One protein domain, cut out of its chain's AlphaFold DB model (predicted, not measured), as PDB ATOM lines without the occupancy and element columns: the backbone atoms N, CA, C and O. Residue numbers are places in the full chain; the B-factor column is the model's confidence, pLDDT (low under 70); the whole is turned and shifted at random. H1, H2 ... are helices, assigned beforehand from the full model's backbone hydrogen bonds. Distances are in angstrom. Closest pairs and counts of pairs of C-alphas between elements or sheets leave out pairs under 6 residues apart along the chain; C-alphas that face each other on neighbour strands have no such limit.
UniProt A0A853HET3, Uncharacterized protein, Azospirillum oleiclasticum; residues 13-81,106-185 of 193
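Overview. This is residues 13 to 81 and 106 to 185 of the 193 residues of an uncharacterized protein of Azospirillum oleiclasticum (UniProt A0A853HET3). Two helices, H2 and H4, run side by side through the middle of a helical body, with H1 packed on one side of them and H8 crossing them on the other. The hairpin of H5 and H6, together with H7, makes a cluster at one end of this body, while at the other end H3 and the tail after it form an arm, whose residues 69 to 75 stick out free. The printed part has 149 residues with eight named helices, H1 to H8 in chain order, and no named strand; the class is all helix. It is only just loose, close to compact, with a radius of gyration of the C-alphas of 17.8 A. The spans are 65 by 31 by 29 A, the arm adding to the longest.

Along the chain. The longest helix, H2, is residues 38 to 57, 27.6 A from C-alpha 38 at (-56.664, 45.284, -40.420) to C-alpha 57 at (-29.112, 47.373, -40.418). H4 is residues 106 to 121, 22.9 A. H1 is residues 19 to 33, 20.6 A, and H8 is residues 169 to 185, 24.6 A, ending at C-alpha 185 at (-31.088, 42.263, -22.821). H5 is residues 129 to 135, H6 residues 141 to 152, H7 residues 155 to 167, 18.7 A, and H3 residues 60 to 74, 21.0 A.

Arrangement. H2 touches H4, opposite ways at a shallow tilt of 34 degrees, only just short of steep; their closest C-alphas, those of Glu 53 and Pro 106, are 5.2 A apart. H1 and H2 form a helical hairpin, closest at the C-alphas of Val 32 and Arg 41, 4.7 A. H1 touches H4 at a steep tilt of 65 degrees, closest at Ala 29 and Val 117, C-alphas 5.0 A apart. H8 touches H4 with residues 174 to 181 alone, closest at the C-alphas of Ala 107 and Val 178, 5.1 A. H2 touches H5 with residues 38 to 42 alone, closest at the C-alphas of Trp 38 and Glu 130, 5.9 A. H5 and H6 form a helical hairpin at 21 degrees, with the C-alphas of Ala 132 and Ala 147 closest at 4.5 A. H7 is about perpendicular to H5, at 79 degrees, and touches it, closest at the C-alphas of Ala 129 and Met 161, 5.4 A. H7 and H8 touch only at the corner, closest at the C-alphas of Ile 165 and Lys 172, 5.2 A. H3 touches no helix. In H1 to H8 every O i to N i+4 pair is within hydrogen-bond range.

Size, cuts and confidence. The two C-alphas farthest apart, those of Asp 81 and Pro 155, are 65.5 A apart. Residues 82 to 105 are not printed, and C-alphas 81 and 106 are 35.4 A apart across this cut, which lies in the link from H3 to H4. Of the links printed whole, H4 to H5 is short and the others are tight. The mean pLDDT of the printed part is 92.6; residues 75 to 81 are under 70.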
ATOM      1  N   VAL A  13     -45.064  57.755 -26.125       95.50
ATOM      2  CA  VAL A  13     -43.769  58.119 -26.724       95.50
ATOM      3  C   VAL A  13     -43.873  59.338 -27.627       95.50
ATOM      4  O   VAL A  13     -42.914  60.092 -27.708       95.50
ATOM      5  N   MET A  14     -45.012  59.570 -28.294       95.88
ATOM      6  CA  MET A  14     -45.142  60.653 -29.281       95.88
ATOM      7  C   MET A  14     -44.734  62.045 -28.751       95.88
ATOM      8  O   MET A  14     -44.073  62.766 -29.494       95.88
ATOM      9  N   PRO A  15     -45.051  62.448 -27.500       95.69
ATOM     10  CA  PRO A  15     -44.617  63.739 -26.953       95.69
ATOM     11  C   PRO A  15     -43.106  63.875 -26.711       95.69
ATOM     12  O   PRO A  15     -42.635  64.990 -26.498       95.69
ATOM     13  N   GLU A  16     -42.363  62.768 -26.686       92.69
ATOM     14  CA  GLU A  16     -40.920  62.734 -26.413       92.69
ATOM     15  C   GLU A  16     -40.074  62.758 -27.697       92.69
ATOM     16  O   GLU A  16     -38.853  62.899 -27.632       92.69
ATOM     17  N   LEU A  17     -40.707  62.613 -28.865       92.81
ATOM     18  CA  LEU A  17     -40.030  62.567 -30.159       92.81
ATOM     19  C   LEU A  17     -39.805  63.969 -30.730       92.81
ATOM     20  O   LEU A  17     -40.521  64.922 -30.420       92.81
ATOM     21  N   ASP A  18     -38.825  64.091 -31.624       94.31
ATOM     22  CA  ASP A  18     -38.624  65.317 -32.389       94.31
ATOM     23  C   ASP A  18     -39.792  65.579 -33.361       94.31
ATOM     24  O   ASP A  18     -40.577  64.687 -33.705       94.31
ATOM     25  N   GLU A  19     -39.916  66.825 -33.820       95.06
ATOM     26  CA  GLU A  19     -41.016  67.261 -34.691       95.06
ATOM     27  C   GLU A  19     -41.058  66.492 -36.022       95.06
ATOM     28  O   GLU A  19     -42.141  66.168 -36.524       95.06
ATOM     29  N   GLY A  20     -39.890  66.162 -36.583       95.06
ATOM     30  CA  GLY A  20     -39.780  65.444 -37.848       95.06
ATOM     31  C   GLY A  20     -40.316  64.022 -37.728       95.06
ATOM     32  O   GLY A  20     -41.182  63.609 -38.508       95.06
ATOM     33  N   LEU A  21     -39.863  63.288 -36.711       93.94
ATOM     34  CA  LEU A  21     -40.337  61.935 -36.444       93.94
ATOM     35  C   LEU A  21     -41.816  61.913 -36.026       93.94
ATOM     36  O   LEU A  21     -42.575  61.072 -36.510       93.94
ATOM     37  N   THR A  22     -42.251  62.871 -35.204       97.12
ATOM     38  CA  THR A  22     -43.659  63.032 -34.801       97.12
ATOM     39  C   THR A  22     -44.569  63.219 -36.017       97.12
ATOM     40  O   THR A  22     -45.603  62.551 -36.143       97.12
ATOM     41  N   THR A  23     -44.168  64.088 -36.950       97.62
ATOM     42  CA  THR A  23     -44.901  64.335 -38.198       97.62
ATOM     43  C   THR A  23     -44.962  63.067 -39.045       97.62
ATOM     44  O   THR A  23     -46.047  62.642 -39.446       97.62
ATOM     45  N   PHE A  24     -43.822  62.398 -39.248       97.00
ATOM     46  CA  PHE A  24     -43.759  61.164 -40.031       97.00
ATOM     47  C   PHE A  24     -44.663  60.058 -39.468       97.00
ATOM     48  O   PHE A  24     -45.401  59.411 -40.219       97.00
ATOM     49  N   LEU A  25     -44.623  59.823 -38.152       97.88
ATOM     50  CA  LEU A  25     -45.441  58.797 -37.504       97.88
ATOM     51  C   LEU A  25     -46.931  59.132 -37.580       97.88
ATOM     52  O   LEU A  25     -47.739  58.232 -37.814       97.88
ATOM     53  N   SER A  26     -47.290  60.413 -37.482       98.00
ATOM     54  CA  SER A  26     -48.671  60.875 -37.653       98.00
ATOM     55  C   SER A  26     -49.182  60.620 -39.076       98.00
ATOM     56  O   SER A  26     -50.254  60.047 -39.264       98.00
ATOM     57  N   GLU A  27     -48.390  60.943 -40.101       98.06
ATOM     58  CA  GLU A  27     -48.736  60.664 -41.501       98.06
ATOM     59  C   GLU A  27     -48.805  59.162 -41.808       98.06
ATOM     60  O   GLU A  27     -49.661  58.692 -42.569       98.06
ATOM     61  N   LEU A  28     -47.894  58.371 -41.233       98.31
ATOM     62  CA  LEU A  28     -47.962  56.916 -41.317       98.31
ATOM     63  C   LEU A  28     -49.243  56.398 -40.654       98.31
ATOM     64  O   LEU A  28     -49.924  55.563 -41.250       98.31
ATOM     65  N   ALA A  29     -49.613  56.920 -39.486       98.44
ATOM     66  CA  ALA A  29     -50.849  56.558 -38.807       98.44
ATOM     67  C   ALA A  29     -52.093  56.916 -39.630       98.44
ATOM     68  O   ALA A  29     -52.995  56.085 -39.718       98.44
ATOM     69  N   GLU A  30     -52.133  58.064 -40.314       98.44
ATOM     70  CA  GLU A  30     -53.235  58.394 -41.233       98.44
ATOM     71  C   GLU A  30     -53.333  57.404 -42.400       98.44
ATOM     72  O   GLU A  30     -54.419  56.901 -42.713       98.44
ATOM     73  N   ARG A  31     -52.199  57.040 -43.016       98.25
ATOM     74  CA  ARG A  31     -52.172  56.013 -44.075       98.25
ATOM     75  C   ARG A  31     -52.670  54.665 -43.561       98.25
ATOM     76  O   ARG A  31     -53.458  54.000 -44.235       98.25
ATOM     77  N   VAL A  32     -52.237  54.267 -42.366       98.38
ATOM     78  CA  VAL A  32     -52.696  53.040 -41.705       98.38
ATOM     79  C   VAL A  32     -54.197  53.130 -41.409       98.38
ATOM     80  O   VAL A  32     -54.928  52.200 -41.740       98.38
ATOM     81  N   ARG A  33     -54.700  54.251 -40.883       98.06
ATOM     82  CA  ARG A  33     -56.125  54.483 -40.593       98.06
ATOM     83  C   ARG A  33     -56.994  54.383 -41.849       98.06
ATOM     84  O   ARG A  33     -58.070  53.781 -41.790       98.06
ATOM     85  N   GLY A  34     -56.501  54.890 -42.981       97.19
ATOM     86  CA  GLY A  34     -57.157  54.822 -44.291       97.19
ATOM     87  C   GLY A  34     -57.337  53.404 -44.852       97.19
ATOM     88  O   GLY A  34     -58.118  53.202 -45.782       97.19
ATOM     89  N   GLY A  35     -56.666  52.392 -44.288       97.00
ATOM     90  CA  GLY A  35     -56.880  50.997 -44.665       97.00
ATOM     91  C   GLY A  35     -58.272  50.492 -44.261       97.00
ATOM     92  O   GLY A  35     -58.671  50.601 -43.101       97.00
ATOM     93  N   SER A  36     -58.984  49.868 -45.206       94.75
ATOM     94  CA  SER A  36     -60.382  49.422 -45.048       94.75
ATOM     95  C   SER A  36     -60.598  48.316 -44.009       94.75
ATOM     96  O   SER A  36     -61.717  48.106 -43.545       94.75
ATOM     97  N   ASN A  37     -59.546  47.580 -43.655       96.62
ATOM     98  CA  ASN A  37     -59.542  46.575 -42.596       96.62
ATOM     99  C   ASN A  37     -58.103  46.287 -42.146       96.62
ATOM    100  O   ASN A  37     -57.138  46.639 -42.831       96.62
ATOM    101  N   TRP A  38     -57.961  45.578 -41.025       97.19
ATOM    102  CA  TRP A  38     -56.664  45.284 -40.420       97.19
ATOM    103  C   TRP A  38     -55.703  44.470 -41.295       97.19
ATOM    104  O   TRP A  38     -54.504  44.544 -41.061       97.19
ATOM    105  N   MET A  39     -56.158  43.786 -42.349       96.44
ATOM    106  CA  MET A  39     -55.260  43.156 -43.326       96.44
ATOM    107  C   MET A  39     -54.502  44.201 -44.157       96.44
ATOM    108  O   MET A  39     -53.300  44.053 -44.387       96.44
ATOM    109  N   VAL A  40     -55.190  45.269 -44.574       97.88
ATOM    110  CA  VAL A  40     -54.601  46.388 -45.328       97.88
ATOM    111  C   VAL A  40     -53.735  47.248 -44.412       97.88
ATOM    112  O   VAL A  40     -52.586  47.525 -44.749       97.88
ATOM    113  N   ARG A  41     -54.249  47.601 -43.226       98.44
ATOM    114  CA  ARG A  41     -53.534  48.414 -42.223       98.44
ATOM    115  C   ARG A  41     -52.197  47.791 -41.835       98.44
ATOM    116  O   ARG A  41     -51.151  48.420 -41.959       98.44
ATOM    117  N   LYS A  42     -52.238  46.504 -41.476       97.50
ATOM    118  CA  LYS A  42     -51.066  45.657 -41.244       97.50
ATOM    119  C   LYS A  42     -50.079  45.736 -42.400       97.50
ATOM    120  O   LYS A  42     -48.896  45.893 -42.157       97.50
ATOM    121  N   LYS A  43     -50.527  45.585 -43.652       97.56
ATOM    122  CA  LYS A  43     -49.610  45.594 -44.800       97.56
ATOM    123  C   LYS A  43     -48.827  46.910 -44.855       97.56
ATOM    124  O   LYS A  43     -47.615  46.848 -44.992       97.56
ATOM    125  N   ILE A  44     -49.517  48.043 -44.727       98.00
ATOM    126  CA  ILE A  44     -48.913  49.384 -44.756       98.00
ATOM    127  C   ILE A  44     -47.871  49.523 -43.645       98.00
ATOM    128  O   ILE A  44     -46.734  49.900 -43.916       98.00
ATOM    129  N   LEU A  45     -48.245  49.171 -42.414       98.06
ATOM    130  CA  LEU A  45     -47.353  49.304 -41.269       98.06
ATOM    131  C   LEU A  45     -46.153  48.353 -41.361       98.06
ATOM    132  O   LEU A  45     -45.027  48.784 -41.168       98.06
ATOM    133  N   LEU A  46     -46.362  47.084 -41.719       97.69
ATOM    134  CA  LEU A  46     -45.269  46.119 -41.865       97.69
ATOM    135  C   LEU A  46     -44.292  46.500 -42.980       97.69
ATOM    136  O   LEU A  46     -43.097  46.284 -42.817       97.69
ATOM    137  N   ASP A  47     -44.779  47.055 -44.095       97.44
ATOM    138  CA  ASP A  47     -43.905  47.540 -45.169       97.44
ATOM    139  C   ASP A  47     -43.005  48.683 -44.657       97.44
ATOM    140  O   ASP A  47     -41.813  48.706 -44.961       97.44
ATOM    141  N   ALA A  48     -43.539  49.582 -43.821       96.69
ATOM    142  CA  ALA A  48     -42.761  50.648 -43.190       96.69
ATOM    143  C   ALA A  48     -41.765  50.118 -42.143       96.69
ATOM    144  O   ALA A  48     -40.599  50.495 -42.176       96.69
ATOM    145  N   LEU A  49     -42.195  49.221 -41.247       97.25
ATOM    146  CA  LEU A  49     -41.336  48.665 -40.191       97.25
ATOM    147  C   LEU A  49     -40.152  47.881 -40.766       97.25
ATOM    148  O   LEU A  49     -39.031  48.047 -40.300       97.25
ATOM    149  N   VAL A  50     -40.382  47.079 -41.811       95.94
ATOM    150  CA  VAL A  50     -39.297  46.366 -42.501       95.94
ATOM    151  C   VAL A  50     -38.338  47.355 -43.162       95.94
ATOM    152  O   VAL A  50     -37.132  47.169 -43.077       95.94
ATOM    153  N   ALA A  51     -38.833  48.423 -43.797       93.88
ATOM    154  CA  ALA A  51     -37.957  49.428 -44.400       93.88
ATOM    155  C   ALA A  51     -37.077  50.137 -43.354       93.88
ATOM    156  O   ALA A  51     -35.879  50.299 -43.579       93.88
ATOM    157  N   VAL A  52     -37.652  50.507 -42.205       93.25
ATOM    158  CA  VAL A  52     -36.917  51.112 -41.079       93.25
ATOM    159  C   VAL A  52     -35.853  50.156 -40.546       93.25
ATOM    160  O   VAL A  52     -34.706  50.556 -40.371       93.25
ATOM    161  N   GLU A  53     -36.202  48.887 -40.343       93.38
ATOM    162  CA  GLU A  53     -35.252  47.870 -39.894       93.38
ATOM    163  C   GLU A  53     -34.092  47.690 -40.880       93.38
ATOM    164  O   GLU A  53     -32.937  47.660 -40.463       93.38
ATOM    165  N   GLN A  54     -34.377  47.604 -42.184       91.44
ATOM    166  CA  GLN A  54     -33.333  47.460 -43.199       91.44
ATOM    167  C   GLN A  54     -32.389  48.664 -43.203       91.44
ATOM    168  O   GLN A  54     -31.180  48.470 -43.191       91.44
ATOM    169  N   LEU A  55     -32.919  49.889 -43.146       88.00
ATOM    170  CA  LEU A  55     -32.099  51.104 -43.059       88.00
ATOM    171  C   LEU A  55     -31.215  51.115 -41.806       88.00
ATOM    172  O   LEU A  55     -30.050  51.497 -41.883       88.00
ATOM    173  N   ALA A  56     -31.750  50.668 -40.670       88.75
ATOM    174  CA  ALA A  56     -31.008  50.593 -39.416       88.75
ATOM    175  C   ALA A  56     -29.931  49.491 -39.415       88.75
ATOM    176  O   ALA A  56     -28.950  49.597 -38.684       88.75
ATOM    177  N   LEU A  57     -30.096  48.445 -40.231       89.06
ATOM    178  CA  LEU A  57     -29.112  47.373 -40.418       89.06
ATOM    179  C   LEU A  57     -28.046  47.692 -41.474       89.06
ATOM    180  O   LEU A  57     -27.028  47.001 -41.519       89.06
ATOM    181  N   MET A  58     -28.266  48.691 -42.335       86.88
ATOM    182  CA  MET A  58     -27.296  49.056 -43.368       86.88
ATOM    183  C   MET A  58     -25.982  49.508 -42.735       86.88
ATOM    184  O   MET A  58     -25.970  50.328 -41.812       86.88
ATOM    185  N   SER A  59     -24.865  49.017 -43.273       86.25
ATOM    186  CA  SER A  59     -23.559  49.567 -42.928       86.25
ATOM    187  C   SER A  59     -23.411  50.983 -43.492       86.25
ATOM    188  O   SER A  59     -24.162  51.411 -44.373       86.25
ATOM    189  N   GLU A  60     -22.431  51.734 -42.999       82.06
ATOM    190  CA  GLU A  60     -22.124  53.048 -43.565       82.06
ATOM    191  C   GLU A  60     -21.729  52.955 -45.046       82.06
ATOM    192  O   GLU A  60     -22.203  53.752 -45.852       82.06
ATOM    193  N   ALA A  61     -20.966  51.923 -45.418       84.00
ATOM    194  CA  ALA A  61     -20.594  51.654 -46.804       84.00
ATOM    195  C   ALA A  61     -21.827  51.424 -47.696       84.00
ATOM    196  O   ALA A  61     -21.935  52.031 -48.762       84.00
ATOM    197  N   ASP A  62     -22.795  50.627 -47.229       86.69
ATOM    198  CA  ASP A  62     -24.033  50.379 -47.978       86.69
ATOM    199  C   ASP A  62     -24.862  51.663 -48.132       86.69
ATOM    200  O   ASP A  62     -25.484  51.894 -49.171       86.69
ATOM    201  N   ARG A  63     -24.883  52.527 -47.105       83.50
ATOM    202  CA  ARG A  63     -25.584  53.820 -47.171       83.50
ATOM    203  C   ARG A  63     -24.959  54.738 -48.216       83.50
ATOM    204  O   ARG A  63     -25.696  55.339 -48.999       83.50
ATOM    205  N   VAL A  64     -23.630  54.821 -48.255       85.19
ATOM    206  CA  VAL A  64     -22.898  55.607 -49.260       85.19
ATOM    207  C   VAL A  64     -23.187  55.082 -50.667       85.19
ATOM    208  O   VAL A  64     -23.528  55.870 -51.547       85.19
ATOM    209  N   GLU A  65     -23.164  53.762 -50.872       89.25
ATOM    210  CA  GLU A  65     -23.465  53.169 -52.180       89.25
ATOM    211  C   GLU A  65     -24.887  53.507 -52.654       89.25
ATOM    212  O   GLU A  65     -25.084  53.900 -53.809       89.25
ATOM    213  N   VAL A  66     -25.886  53.409 -51.770       85.88
ATOM    214  CA  VAL A  66     -27.270  53.777 -52.102       85.88
ATOM    215  C   VAL A  66     -27.377  55.254 -52.476       85.88
ATOM    216  O   VAL A  66     -28.024  55.576 -53.476       85.88
ATOM    217  N   LEU A  67     -26.731  56.151 -51.727       84.94
ATOM    218  CA  LEU A  67     -26.715  57.580 -52.049       84.94
ATOM    219  C   LEU A  67     -26.062  57.846 -53.409       84.94
ATOM    220  O   LEU A  67     -26.608  58.607 -54.204       84.94
ATOM    221  N   ASP A  68     -24.964  57.167 -53.729       86.12
ATOM    222  CA  ASP A  68     -24.291  57.312 -55.021       86.12
ATOM    223  C   ASP A  68     -25.126  56.779 -56.187       86.12
ATOM    224  O   ASP A  68     -25.090  57.336 -57.288       86.12
ATOM    225  N   VAL A  69     -25.895  55.706 -55.979       87.75
ATOM    226  CA  VAL A  69     -26.875  55.225 -56.967       87.75
ATOM    227  C   VAL A  69     -27.994  56.251 -57.162       87.75
ATOM    228  O   VAL A  69     -28.399  56.502 -58.300       87.75
ATOM    229  N   LEU A  70     -28.487  56.865 -56.082       86.81
ATOM    230  CA  LEU A  70     -29.530  57.888 -56.148       86.81
ATOM    231  C   LEU A  70     -29.042  59.159 -56.854       86.81
ATOM    232  O   LEU A  70     -29.738  59.623 -57.753       86.81
ATOM    233  N   ARG A  71     -27.842  59.661 -56.540       84.00
ATOM    234  CA  ARG A  71     -27.213  60.813 -57.222       84.00
ATOM    235  C   ARG A  71     -27.090  60.582 -58.726       84.00
ATOM    236  O   ARG A  71     -27.625  61.353 -59.522       84.00
ATOM    237  N   ARG A  72     -26.522  59.432 -59.120       85.88
ATOM    238  CA  ARG A  72     -26.426  59.015 -60.532       85.88
ATOM    239  C   ARG A  72     -27.791  58.958 -61.218       85.88
ATOM    240  O   ARG A  72     -27.913  59.318 -62.384       85.88
ATOM    241  N   ARG A  73     -28.831  58.507 -60.510       83.00
ATOM    242  CA  ARG A  73     -30.199  58.428 -61.040       83.00
ATOM    243  C   ARG A  73     -30.874  59.794 -61.161       83.00
ATOM    244  O   ARG A  73     -31.685  59.974 -62.067       83.00
ATOM    245  N   MET A  74     -30.573  60.724 -60.260       85.38
ATOM    246  CA  MET A  74     -31.095  62.093 -60.301       85.38
ATOM    247  C   MET A  74     -30.417  62.953 -61.375       85.38
ATOM    248  O   MET A  74     -30.854  64.075 -61.602       85.38
ATOM    249  N   GLY A  75     -29.417  62.418 -62.086       69.69
ATOM    250  CA  GLY A  75     -28.709  63.153 -63.131       69.69
ATOM    251  C   GLY A  75     -27.782  64.229 -62.572       69.69
ATOM    252  O   GLY A  75     -27.367  65.109 -63.319       69.69
ATOM    253  N   GLU A  76     -27.448  64.155 -61.282       61.53
ATOM    254  CA  GLU A  76     -26.301  64.866 -60.733       61.53
ATOM    255  C   GLU A  76     -25.055  64.139 -61.254       61.53
ATOM    256  O   GLU A  76     -24.597  63.143 -60.685       61.53
ATOM    257  N   GLU A  77     -24.557  64.573 -62.416       52.88
ATOM    258  CA  GLU A  77     -23.171  64.307 -62.786       52.88
ATOM    259  C   GLU A  77     -22.307  64.860 -61.655       52.88
ATOM    260  O   GLU A  77     -22.501  65.993 -61.217       52.88
ATOM    261  N   ALA A  78     -21.401  64.034 -61.133       51.41
ATOM    262  CA  ALA A  78     -20.427  64.493 -60.163       51.41
ATOM    263  C   ALA A  78     -19.565  65.566 -60.838       51.41
ATOM    264  O   ALA A  78     -18.604  65.237 -61.535       51.41
ATOM    265  N   GLU A  79     -19.902  66.843 -60.654       47.00
ATOM    266  CA  GLU A  79     -18.875  67.867 -60.741       47.00
ATOM    267  C   GLU A  79     -17.860  67.526 -59.648       47.00
ATOM    268  O   GLU A  79     -18.251  67.332 -58.490       47.00
ATOM    269  N   PRO A  80     -16.564  67.385 -59.976       47.50
ATOM    270  CA  PRO A  80     -15.529  67.338 -58.969       47.50
ATOM    271  C   PRO A  80     -15.357  68.769 -58.459       47.50
ATOM    272  O   PRO A  80     -14.334  69.403 -58.701       47.50
ATOM    273  N   ASP A  81     -16.388  69.298 -57.807       43.16
ATOM    274  CA  ASP A  81     -16.206  70.437 -56.937       43.16
ATOM    275  C   ASP A  81     -15.362  69.913 -55.783       43.16
ATOM    276  O   ASP A  81     -15.641  68.845 -55.224       43.16
ATOM    277  N   PRO A 106     -31.908  48.103 -34.202       88.69
ATOM    278  CA  PRO A 106     -32.988  48.127 -35.196       88.69
ATOM    279  C   PRO A 106     -34.337  47.639 -34.655       88.69
ATOM    280  O   PRO A 106     -35.383  48.224 -34.924       88.69
ATOM    281  N   ALA A 107     -34.319  46.603 -33.814       92.38
ATOM    282  CA  ALA A 107     -35.521  46.074 -33.185       92.38
ATOM    283  C   ALA A 107     -36.198  47.052 -32.208       92.38
ATOM    284  O   ALA A 107     -37.419  47.026 -32.082       92.38
ATOM    285  N   MET A 108     -35.443  47.942 -31.559       93.56
ATOM    286  CA  MET A 108     -36.014  48.996 -30.718       93.56
ATOM    287  C   MET A 108     -36.771  50.018 -31.571       93.56
ATOM    288  O   MET A 108     -37.866  50.440 -31.204       93.56
ATOM    289  N   LEU A 109     -36.242  50.352 -32.755       93.19
ATOM    290  CA  LEU A 109     -36.927  51.225 -33.710       93.19
ATOM    291  C   LEU A 109     -38.236  50.598 -34.206       93.19
ATOM    292  O   LEU A 109     -39.240  51.298 -34.301       93.19
ATOM    293  N   ILE A 110     -38.269  49.280 -34.445       95.38
ATOM    294  CA  ILE A 110     -39.517  48.569 -34.784       95.38
ATOM    295  C   ILE A 110     -40.574  48.794 -33.693       95.38
ATOM    296  O   ILE A 110     -41.705  49.177 -34.003       95.38
ATOM    297  N   LEU A 111     -40.201  48.574 -32.426       96.88
ATOM    298  CA  LEU A 111     -41.105  48.714 -31.283       96.88
ATOM    299  C   LEU A 111     -41.612  50.154 -31.125       96.88
ATOM    300  O   LEU A 111     -42.812  50.365 -30.921       96.88
ATOM    301  N   LEU A 112     -40.708  51.128 -31.258       96.81
ATOM    302  CA  LEU A 112     -41.001  52.557 -31.153       96.81
ATOM    303  C   LEU A 112     -41.966  53.021 -32.252       96.81
ATOM    304  O   LEU A 112     -43.020  53.580 -31.952       96.81
ATOM    305  N   TYR A 113     -41.639  52.748 -33.520       97.31
ATOM    306  CA  TYR A 113     -42.455  53.170 -34.663       97.31
ATOM    307  C   TYR A 113     -43.844  52.533 -34.615       97.31
ATOM    308  O   TYR A 113     -44.844  53.190 -34.906       97.31
ATOM    309  N   CYS A 114     -43.927  51.257 -34.225       98.06
ATOM    310  CA  CYS A 114     -45.210  50.594 -34.038       98.06
ATOM    311  C   CYS A 114     -46.014  51.247 -32.899       98.06
ATOM    312  O   CYS A 114     -47.196  51.530 -33.077       98.06
ATOM    313  N   GLY A 115     -45.375  51.540 -31.759       97.94
ATOM    314  CA  GLY A 115     -45.995  52.231 -30.624       97.94
ATOM    315  C   GLY A 115     -46.597  53.583 -30.982       97.94
ATOM    316  O   GLY A 115     -47.807  53.750 -30.838       97.94
ATOM    317  N   GLY A 116     -45.801  54.494 -31.545       98.00
ATOM    318  CA  GLY A 116     -46.270  55.841 -31.896       98.00
ATOM    319  C   GLY A 116     -47.401  55.848 -32.933       98.00
ATOM    320  O   GLY A 116     -48.362  56.617 -32.824       98.00
ATOM    321  N   VAL A 117     -47.367  54.927 -33.906       98.44
ATOM    322  CA  VAL A 117     -48.491  54.746 -34.842       98.44
ATOM    323  C   VAL A 117     -49.754  54.298 -34.103       98.44
ATOM    324  O   VAL A 117     -50.827  54.844 -34.355       98.44
ATOM    325  N   LEU A 118     -49.654  53.316 -33.203       98.50
ATOM    326  CA  LEU A 118     -50.807  52.798 -32.461       98.50
ATOM    327  C   LEU A 118     -51.412  53.834 -31.504       98.50
ATOM    328  O   LEU A 118     -52.638  53.933 -31.447       98.50
ATOM    329  N   GLU A 119     -50.588  54.646 -30.835       97.75
ATOM    330  CA  GLU A 119     -51.055  55.791 -30.039       97.75
ATOM    331  C   GLU A 119     -51.919  56.734 -30.876       97.75
ATOM    332  O   GLU A 119     -53.031  57.093 -30.488       97.75
ATOM    333  N   THR A 120     -51.438  57.072 -32.074       97.00
ATOM    334  CA  THR A 120     -52.128  57.991 -32.985       97.00
ATOM    335  C   THR A 120     -53.409  57.380 -33.564       97.00
ATOM    336  O   THR A 120     -54.373  58.089 -33.867       97.00
ATOM    337  N   LEU A 121     -53.471  56.054 -33.735       97.44
ATOM    338  CA  LEU A 121     -54.706  55.382 -34.147       97.44
ATOM    339  C   LEU A 121     -55.799  55.468 -33.075       97.44
ATOM    340  O   LEU A 121     -56.973  55.520 -33.447       97.44
ATOM    341  N   GLY A 122     -55.427  55.487 -31.791       96.12
ATOM    342  CA  GLY A 122     -56.353  55.689 -30.673       96.12
ATOM    343  C   GLY A 122     -57.471  54.646 -30.590       96.12
ATOM    344  O   GLY A 122     -58.580  54.952 -30.148       96.12
ATOM    345  N   GLU A 123     -57.229  53.425 -31.074       96.88
ATOM    346  CA  GLU A 123     -58.234  52.368 -31.013       96.88
ATOM    347  C   GLU A 123     -58.406  51.860 -29.578       96.88
ATOM    348  O   GLU A 123     -57.457  51.759 -28.808       96.88
ATOM    349  N   THR A 124     -59.639  51.504 -29.223       97.38
ATOM    350  CA  THR A 124     -60.004  51.140 -27.846       97.38
ATOM    351  C   THR A 124     -60.175  49.640 -27.631       97.38
ATOM    352  O   THR A 124     -60.329  49.193 -26.495       97.38
ATOM    353  N   GLU A 125     -60.158  48.836 -28.699       97.88
ATOM    354  CA  GLU A 125     -60.268  47.383 -28.606       97.88
ATOM    355  C   GLU A 125     -59.583  46.622 -29.752       97.88
ATOM    356  O   GLU A 125     -59.633  47.018 -30.919       97.88
ATOM    357  N   VAL A 126     -59.020  45.456 -29.420       98.25
ATOM    358  CA  VAL A 126     -58.475  44.467 -30.353       98.25
ATOM    359  C   VAL A 126     -59.570  43.506 -30.814       98.25
ATOM    360  O   VAL A 126     -60.230  42.843 -30.015       98.25
ATOM    361  N   ARG A 127     -59.758  43.393 -32.132       97.25
ATOM    362  CA  ARG A 127     -60.837  42.612 -32.763       97.25
ATOM    363  C   ARG A 127     -60.354  41.488 -33.676       97.25
ATOM    364  O   ARG A 127     -61.160  40.644 -34.065       97.25
ATOM    365  N   SER A 128     -59.076  41.457 -34.048       97.62
ATOM    366  CA  SER A 128     -58.551  40.520 -35.054       97.62
ATOM    367  C   SER A 128     -57.134  40.044 -34.747       97.62
ATOM    368  O   SER A 128     -56.418  40.663 -33.962       97.62
ATOM    369  N   ALA A 129     -56.718  38.956 -35.404       97.69
ATOM    370  CA  ALA A 129     -55.371  38.412 -35.249       97.69
ATOM    371  C   ALA A 129     -54.309  39.351 -35.831       97.69
ATOM    372  O   ALA A 129     -53.241  39.492 -35.251       97.69
ATOM    373  N   GLU A 130     -54.593  39.994 -36.965       98.19
ATOM    374  CA  GLU A 130     -53.716  40.981 -37.593       98.19
ATOM    375  C   GLU A 130     -53.442  42.151 -36.653       98.19
ATOM    376  O   GLU A 130     -52.286  42.518 -36.464       98.19
ATOM    377  N   GLN A 131     -54.495  42.689 -36.038       98.38
ATOM    378  CA  GLN A 131     -54.389  43.766 -35.063       98.38
ATOM    379  C   GLN A 131     -53.614  43.313 -33.824       98.38
ATOM    380  O   GLN A 131     -52.631  43.948 -33.474       98.38
ATOM    381  N   ALA A 132     -53.979  42.180 -33.212       98.25
ATOM    382  CA  ALA A 132     -53.279  41.659 -32.035       98.25
ATOM    383  C   ALA A 132     -51.773  41.468 -32.289       98.25
ATOM    384  O   ALA A 132     -50.945  41.802 -31.452       98.25
ATOM    385  N   MET A 133     -51.410  40.971 -33.473       97.94
ATOM    386  CA  MET A 133     -50.016  40.780 -33.876       97.94
ATOM    387  C   MET A 133     -49.253  42.096 -34.065       97.94
ATOM    388  O   MET A 133     -48.064  42.135 -33.780       97.94
ATOM    389  N   VAL A 134     -49.913  43.161 -34.532       98.38
ATOM    390  CA  VAL A 134     -49.316  44.506 -34.590       98.38
ATOM    391  C   VAL A 134     -49.148  45.083 -33.183       98.38
ATOM    392  O   VAL A 134     -48.081  45.587 -32.863       98.38
ATOM    393  N   TYR A 135     -50.161  44.954 -32.324       98.25
ATOM    394  CA  TYR A 135     -50.101  45.435 -30.940       98.25
ATOM    395  C   TYR A 135     -48.989  44.761 -30.129       98.25
ATOM    396  O   TYR A 135     -48.351  45.422 -29.320       98.25
ATOM    397  N   ALA A 136     -48.699  43.486 -30.404       97.62
ATOM    398  CA  ALA A 136     -47.578  42.754 -29.814       97.62
ATOM    399  C   ALA A 136     -46.182  43.197 -30.312       97.62
ATOM    400  O   ALA A 136     -45.176  42.724 -29.791       97.62
ATOM    401  N   LEU A 137     -46.105  44.059 -31.333       97.38
ATOM    402  CA  LEU A 137     -44.868  44.703 -31.794       97.38
ATOM    403  C   LEU A 137     -44.722  46.120 -31.228       97.38
ATOM    404  O   LEU A 137     -43.947  46.904 -31.761       97.38
ATOM    405  N   SER A 138     -45.498  46.496 -30.216       97.81
ATOM    406  CA  SER A 138     -45.444  47.836 -29.648       97.81
ATOM    407  C   SER A 138     -44.445  47.927 -28.500       97.81
ATOM    408  O   SER A 138     -44.311  47.000 -27.700       97.81
ATOM    409  N   ILE A 139     -43.809  49.092 -28.362       96.25
ATOM    410  CA  ILE A 139     -43.021  49.435 -27.173       96.25
ATOM    411  C   ILE A 139     -43.879  49.539 -25.897       96.25
ATOM    412  O   ILE A 139     -43.361  49.358 -24.798       96.25
ATOM    413  N   HIS A 140     -45.194  49.769 -26.010       97.44
ATOM    414  CA  HIS A 140     -46.059  49.976 -24.845       97.44
ATOM    415  C   HIS A 140     -46.521  48.658 -24.209       97.44
ATOM    416  O   HIS A 140     -47.182  47.851 -24.876       97.44
ATOM    417  N   PRO A 141     -46.319  48.470 -22.890       96.81
ATOM    418  CA  PRO A 141     -46.837  47.308 -22.168       96.81
ATOM    419  C   PRO A 141     -48.357  47.144 -22.286       96.81
ATOM    420  O   PRO A 141     -48.839  46.023 -22.433       96.81
ATOM    421  N   ALA A 142     -49.113  48.248 -22.299       97.38
ATOM    422  CA  ALA A 142     -50.569  48.243 -22.462       97.38
ATOM    423  C   ALA A 142     -51.016  47.563 -23.770       97.38
ATOM    424  O   ALA A 142     -51.931  46.737 -23.773       97.38
ATOM    425  N   HIS A 143     -50.335  47.855 -24.882       98.25
ATOM    426  CA  HIS A 143     -50.625  47.236 -26.172       98.25
ATOM    427  C   HIS A 143     -50.275  45.743 -26.179       98.25
ATOM    428  O   HIS A 143     -51.073  44.920 -26.638       98.25
ATOM    429  N   ASN A 144     -49.119  45.386 -25.613       97.31
ATOM    430  CA  ASN A 144     -48.687  43.996 -25.490       97.31
ATOM    431  C   ASN A 144     -49.674  43.180 -24.639       97.31
ATOM    432  O   ASN A 144     -50.059  42.076 -25.030       97.31
ATOM    433  N   GLN A 145     -50.164  43.752 -23.534       97.75
ATOM    434  CA  GLN A 145     -51.184  43.129 -22.695       97.75
ATOM    435  C   GLN A 145     -52.495  42.918 -23.460       97.75
ATOM    436  O   GLN A 145     -53.035  41.815 -23.438       97.75
ATOM    437  N   ALA A 146     -52.967  43.912 -24.220       98.19
ATOM    438  CA  ALA A 146     -54.176  43.769 -25.035       98.19
ATOM    439  C   ALA A 146     -54.058  42.634 -26.072       98.19
ATOM    440  O   ALA A 146     -55.011  41.883 -26.301       98.19
ATOM    441  N   ALA A 147     -52.880  42.467 -26.684       98.06
ATOM    442  CA  ALA A 147     -52.608  41.363 -27.600       98.06
ATOM    443  C   ALA A 147     -52.620  39.997 -26.890       98.06
ATOM    444  O   ALA A 147     -53.198  39.032 -27.407       98.06
ATOM    445  N   VAL A 148     -52.020  39.915 -25.697       97.94
ATOM    446  CA  VAL A 148     -52.030  38.712 -24.853       97.94
ATOM    447  C   VAL A 148     -53.457  38.358 -24.442       97.94
ATOM    448  O   VAL A 148     -53.892  37.232 -24.703       97.94
ATOM    449  N   ASP A 149     -54.215  39.308 -23.905       98.12
ATOM    450  CA  ASP A 149     -55.599  39.124 -23.465       98.12
ATOM    451  C   ASP A 149     -56.493  38.671 -24.623       98.12
ATOM    452  O   ASP A 149     -57.280  37.730 -24.493       98.12
ATOM    453  N   TRP A 150     -56.327  39.273 -25.805       98.06
ATOM    454  CA  TRP A 150     -57.047  38.853 -27.004       98.06
ATOM    455  C   TRP A 150     -56.720  37.408 -27.387       98.06
ATOM    456  O   TRP A 150     -57.618  36.634 -27.738       98.06
ATOM    457  N   SER A 151     -55.449  37.009 -27.288       97.56
ATOM    458  CA  SER A 151     -55.021  35.639 -27.580       97.56
ATOM    459  C   SER A 151     -55.596  34.616 -26.587       97.56
ATOM    460  O   SER A 151     -55.947  33.505 -26.999       97.56
ATOM    461  N   GLN A 152     -55.737  34.999 -25.312       97.12
ATOM    462  CA  GLN A 152     -56.214  34.149 -24.217       97.12
ATOM    463  C   GLN A 152     -57.744  34.068 -24.144       97.12
ATOM    464  O   GLN A 152     -58.282  33.038 -23.740       97.12
ATOM    465  N   ALA A 153     -58.455  35.098 -24.610       96.62
ATOM    466  CA  ALA A 153     -59.917  35.149 -24.605       96.62
ATOM    467  C   ALA A 153     -60.579  34.010 -25.408       96.62
ATOM    468  O   ALA A 153     -61.732  33.654 -25.159       96.62
ATOM    469  N   ASN A 154     -59.883  33.427 -26.393       94.62
ATOM    470  CA  ASN A 154     -60.385  32.284 -27.155       94.62
ATOM    471  C   ASN A 154     -59.237  31.417 -27.708       94.62
ATOM    472  O   ASN A 154     -58.387  31.935 -28.429       94.62
ATOM    473  N   PRO A 155     -59.246  30.080 -27.541       95.00
ATOM    474  CA  PRO A 155     -58.224  29.205 -28.132       95.00
ATOM    475  C   PRO A 155     -58.058  29.351 -29.657       95.00
ATOM    476  O   PRO A 155     -56.981  29.099 -30.212       95.00
ATOM    477  N   ARG A 156     -59.120  29.767 -30.365       96.75
ATOM    478  CA  ARG A 156     -59.078  30.063 -31.806       96.75
ATOM    479  C   ARG A 156     -58.252  31.314 -32.121       96.75
ATOM    480  O   ARG A 156     -57.621  31.332 -33.174       96.75
ATOM    481  N   ASN A 157     -58.196  32.290 -31.218       97.44
ATOM    482  CA  ASN A 157     -57.421  33.524 -31.367       97.44
ATOM    483  C   ASN A 157     -55.920  33.222 -31.333       97.44
ATOM    484  O   ASN A 157     -55.213  33.491 -32.305       97.44
ATOM    485  N   ALA A 158     -55.453  32.516 -30.298       95.94
ATOM    486  CA  ALA A 158     -54.069  32.041 -30.229       95.94
ATOM    487  C   ALA A 158     -53.686  31.160 -31.436       95.94
ATOM    488  O   ALA A 158     -52.557  31.206 -31.932       95.94
ATOM    489  N   LYS A 159     -54.616  30.336 -31.945       97.69
ATOM    490  CA  LYS A 159     -54.393  29.556 -33.176       97.69
ATOM    491  C   LYS A 159     -54.272  30.454 -34.412       97.69
ATOM    492  O   LYS A 159     -53.448  30.158 -35.279       97.69
ATOM    493  N   ALA A 160     -55.065  31.519 -34.503       97.50
ATOM    494  CA  ALA A 160     -55.022  32.476 -35.602       97.50
ATOM    495  C   ALA A 160     -53.700  33.257 -35.629       97.50
ATOM    496  O   ALA A 160     -53.066  33.295 -36.679       97.50
ATOM    497  N   MET A 161     -53.212  33.755 -34.486       96.62
ATOM    498  CA  MET A 161     -51.900  34.426 -34.394       96.62
ATOM    499  C   MET A 161     -50.756  33.502 -34.818       96.62
ATOM    500  O   MET A 161     -49.981  33.833 -35.714       96.62
ATOM    501  N   ARG A 162     -50.713  32.273 -34.282       95.88
ATOM    502  CA  ARG A 162     -49.718  31.262 -34.693       95.88
ATOM    503  C   ARG A 162     -49.810  30.899 -36.171       95.88
ATOM    504  O   ARG A 162     -48.817  30.508 -36.783       95.88
ATOM    505  N   LYS A 163     -51.006  30.941 -36.763       97.00
ATOM    506  CA  LYS A 163     -51.179  30.752 -38.208       97.00
ATOM    507  C   LYS A 163     -50.628  31.960 -38.973       97.00
ATOM    508  O   LYS A 163     -49.952  31.752 -39.974       97.00
ATOM    509  N   LEU A 164     -50.865  33.177 -38.492       95.81
ATOM    510  CA  LEU A 164     -50.398  34.401 -39.132       95.81
ATOM    511  C   LEU A 164     -48.868  34.475 -39.176       95.81
ATOM    512  O   LEU A 164     -48.327  34.652 -40.261       95.81
ATOM    513  N   ILE A 165     -48.183  34.220 -38.055       94.50
ATOM    514  CA  ILE A 165     -46.708  34.179 -37.997       94.50
ATOM    515  C   ILE A 165     -46.139  33.161 -38.994       94.50
ATOM    516  O   ILE A 165     -45.148  33.422 -39.665       94.50
ATOM    517  N   ARG A 166     -46.773  31.989 -39.127       94.81
ATOM    518  CA  ARG A 166     -46.293  30.940 -40.043       94.81
ATOM    519  C   ARG A 166     -46.440  31.297 -41.521       94.81
ATOM    520  O   ARG A 166     -45.678  30.777 -42.329       94.81
ATOM    521  N   HIS A 167     -47.428  32.112 -41.886       94.94
ATOM    522  CA  HIS A 167     -47.717  32.423 -43.290       94.94
ATOM    523  C   HIS A 167     -47.237  33.807 -43.730       94.94
ATOM    524  O   HIS A 167     -47.013  34.006 -44.921       94.94
ATOM    525  N   ASP A 168     -47.063  34.754 -42.809       95.69
ATOM    526  CA  ASP A 168     -46.583  36.096 -43.120       95.69
ATOM    527  C   ASP A 168     -45.111  36.238 -42.728       95.69
ATOM    528  O   ASP A 168     -44.763  36.418 -41.559       95.69
ATOM    529  N   ARG A 169     -44.236  36.147 -43.736       95.62
ATOM    530  CA  ARG A 169     -42.780  36.214 -43.550       95.62
ATOM    531  C   ARG A 169     -42.324  37.522 -42.905       95.62
ATOM    532  O   ARG A 169     -41.351  37.489 -42.165       95.62
ATOM    533  N   ARG A 170     -43.027  38.638 -43.145       96.00
ATOM    534  CA  ARG A 170     -42.676  39.942 -42.557       96.00
ATOM    535  C   ARG A 170     -42.912  39.937 -41.056       96.00
ATOM    536  O   ARG A 170     -42.023  40.314 -40.311       96.00
ATOM    537  N   PHE A 171     -44.059  39.423 -40.602       95.44
ATOM    538  CA  PHE A 171     -44.272  39.238 -39.165       95.44
ATOM    539  C   PHE A 171     -43.216  38.320 -38.568       95.44
ATOM    540  O   PHE A 171     -42.605  38.686 -37.575       95.44
ATOM    541  N   LYS A 172     -42.977  37.148 -39.173       95.56
ATOM    542  CA  LYS A 172     -41.953  36.235 -38.660       95.56
ATOM    543  C   LYS A 172     -40.602  36.940 -38.492       95.56
ATOM    544  O   LYS A 172     -40.017  36.833 -37.425       95.56
ATOM    545  N   HIS A 173     -40.164  37.673 -39.511       95.62
ATOM    546  CA  HIS A 173     -38.914  38.423 -39.479       95.62
ATOM    547  C   HIS A 173     -38.867  39.436 -38.330       95.62
ATOM    548  O   HIS A 173     -37.986  39.323 -37.488       95.62
ATOM    549  N   LEU A 174     -39.843  40.345 -38.242       96.12
ATOM    550  CA  LEU A 174     -39.856  41.388 -37.209       96.12
ATOM    551  C   LEU A 174     -39.906  40.791 -35.792       96.12
ATOM    552  O   LEU A 174     -39.223  41.270 -34.892       96.12
ATOM    553  N   PHE A 175     -40.676  39.716 -35.584       95.31
ATOM    554  CA  PHE A 175     -40.718  39.020 -34.293       95.31
ATOM    555  C   PHE A 175     -39.405  38.305 -33.962       95.31
ATOM    556  O   PHE A 175     -39.008  38.292 -32.798       95.31
ATOM    557  N   ASP A 176     -38.727  37.716 -34.950       95.06
ATOM    558  CA  ASP A 176     -37.409  37.108 -34.746       95.06
ATOM    559  C   ASP A 176     -36.377  38.192 -34.351       95.06
ATOM    560  O   ASP A 176     -35.578  37.978 -33.433       95.06
ATOM    561  N   SER A 177     -36.444  39.381 -34.961       93.69
ATOM    562  CA  SER A 177     -35.596  40.533 -34.623       93.69
ATOM    563  C   SER A 177     -35.856  41.062 -33.212       93.69
ATOM    564  O   SER A 177     -34.922  41.208 -32.422       93.69
ATOM    565  N   VAL A 178     -37.125  41.261 -32.837       93.50
ATOM    566  CA  VAL A 178     -37.510  41.655 -31.469       93.50
ATOM    567  C   VAL A 178     -37.112  40.584 -30.450       93.50
ATOM    568  O   VAL A 178     -36.571  40.908 -29.397       93.50
ATOM    569  N   SER A 179     -37.299  39.297 -30.757       92.62
ATOM    570  CA  SER A 179     -36.880  38.209 -29.864       92.62
ATOM    571  C   SER A 179     -35.367  38.195 -29.639       92.62
ATOM    572  O   SER A 179     -34.921  37.872 -28.539       92.62
ATOM    573  N   THR A 180     -34.583  38.544 -30.659       91.44
ATOM    574  CA  THR A 180     -33.123  38.646 -30.550       91.44
ATOM    575  C   THR A 180     -32.721  39.788 -29.617       91.44
ATOM    576  O   THR A 180     -31.871  39.584 -28.753       91.44
ATOM    577  N   LEU A 181     -33.383  40.945 -29.726       89.25
ATOM    578  CA  LEU A 181     -33.186  42.074 -28.813       89.25
ATOM    579  C   LEU A 181     -33.486  41.696 -27.358       89.25
ATOM    580  O   LEU A 181     -32.659  41.938 -26.484       89.25
ATOM    581  N   VAL A 182     -34.640  41.069 -27.104       86.31
ATOM    582  CA  VAL A 182     -35.042  40.666 -25.745       86.31
ATOM    583  C   VAL A 182     -34.007  39.720 -25.132       86.31
ATOM    584  O   VAL A 182     -33.520  39.975 -24.035       86.31
ATOM    585  N   LYS A 183     -33.577  38.691 -25.870       87.00
ATOM    586  CA  LYS A 183     -32.544  37.755 -25.391       87.00
ATOM    587  C   LYS A 183     -31.207  38.437 -25.112       87.00
ATOM    588  O   LYS A 183     -30.529  38.073 -24.161       87.00
ATOM    589  N   ALA A 184     -30.820  39.413 -25.935       84.12
ATOM    590  CA  ALA A 184     -29.595  40.174 -25.705       84.12
ATOM    591  C   ALA A 184     -29.674  41.006 -24.413       84.12
ATOM    592  O   ALA A 184     -28.666  41.157 -23.727       84.12
ATOM    593  N   SER A 185     -30.867  41.498 -24.055       77.00
ATOM    594  CA  SER A 185     -31.088  42.263 -22.821       77.00
ATOM    595  C   SER A 185     -31.127  41.410 -21.545       77.00
ATOM    596  O   SER A 185     -30.869  41.929 -20.465       77.00
TER     597      SER A 185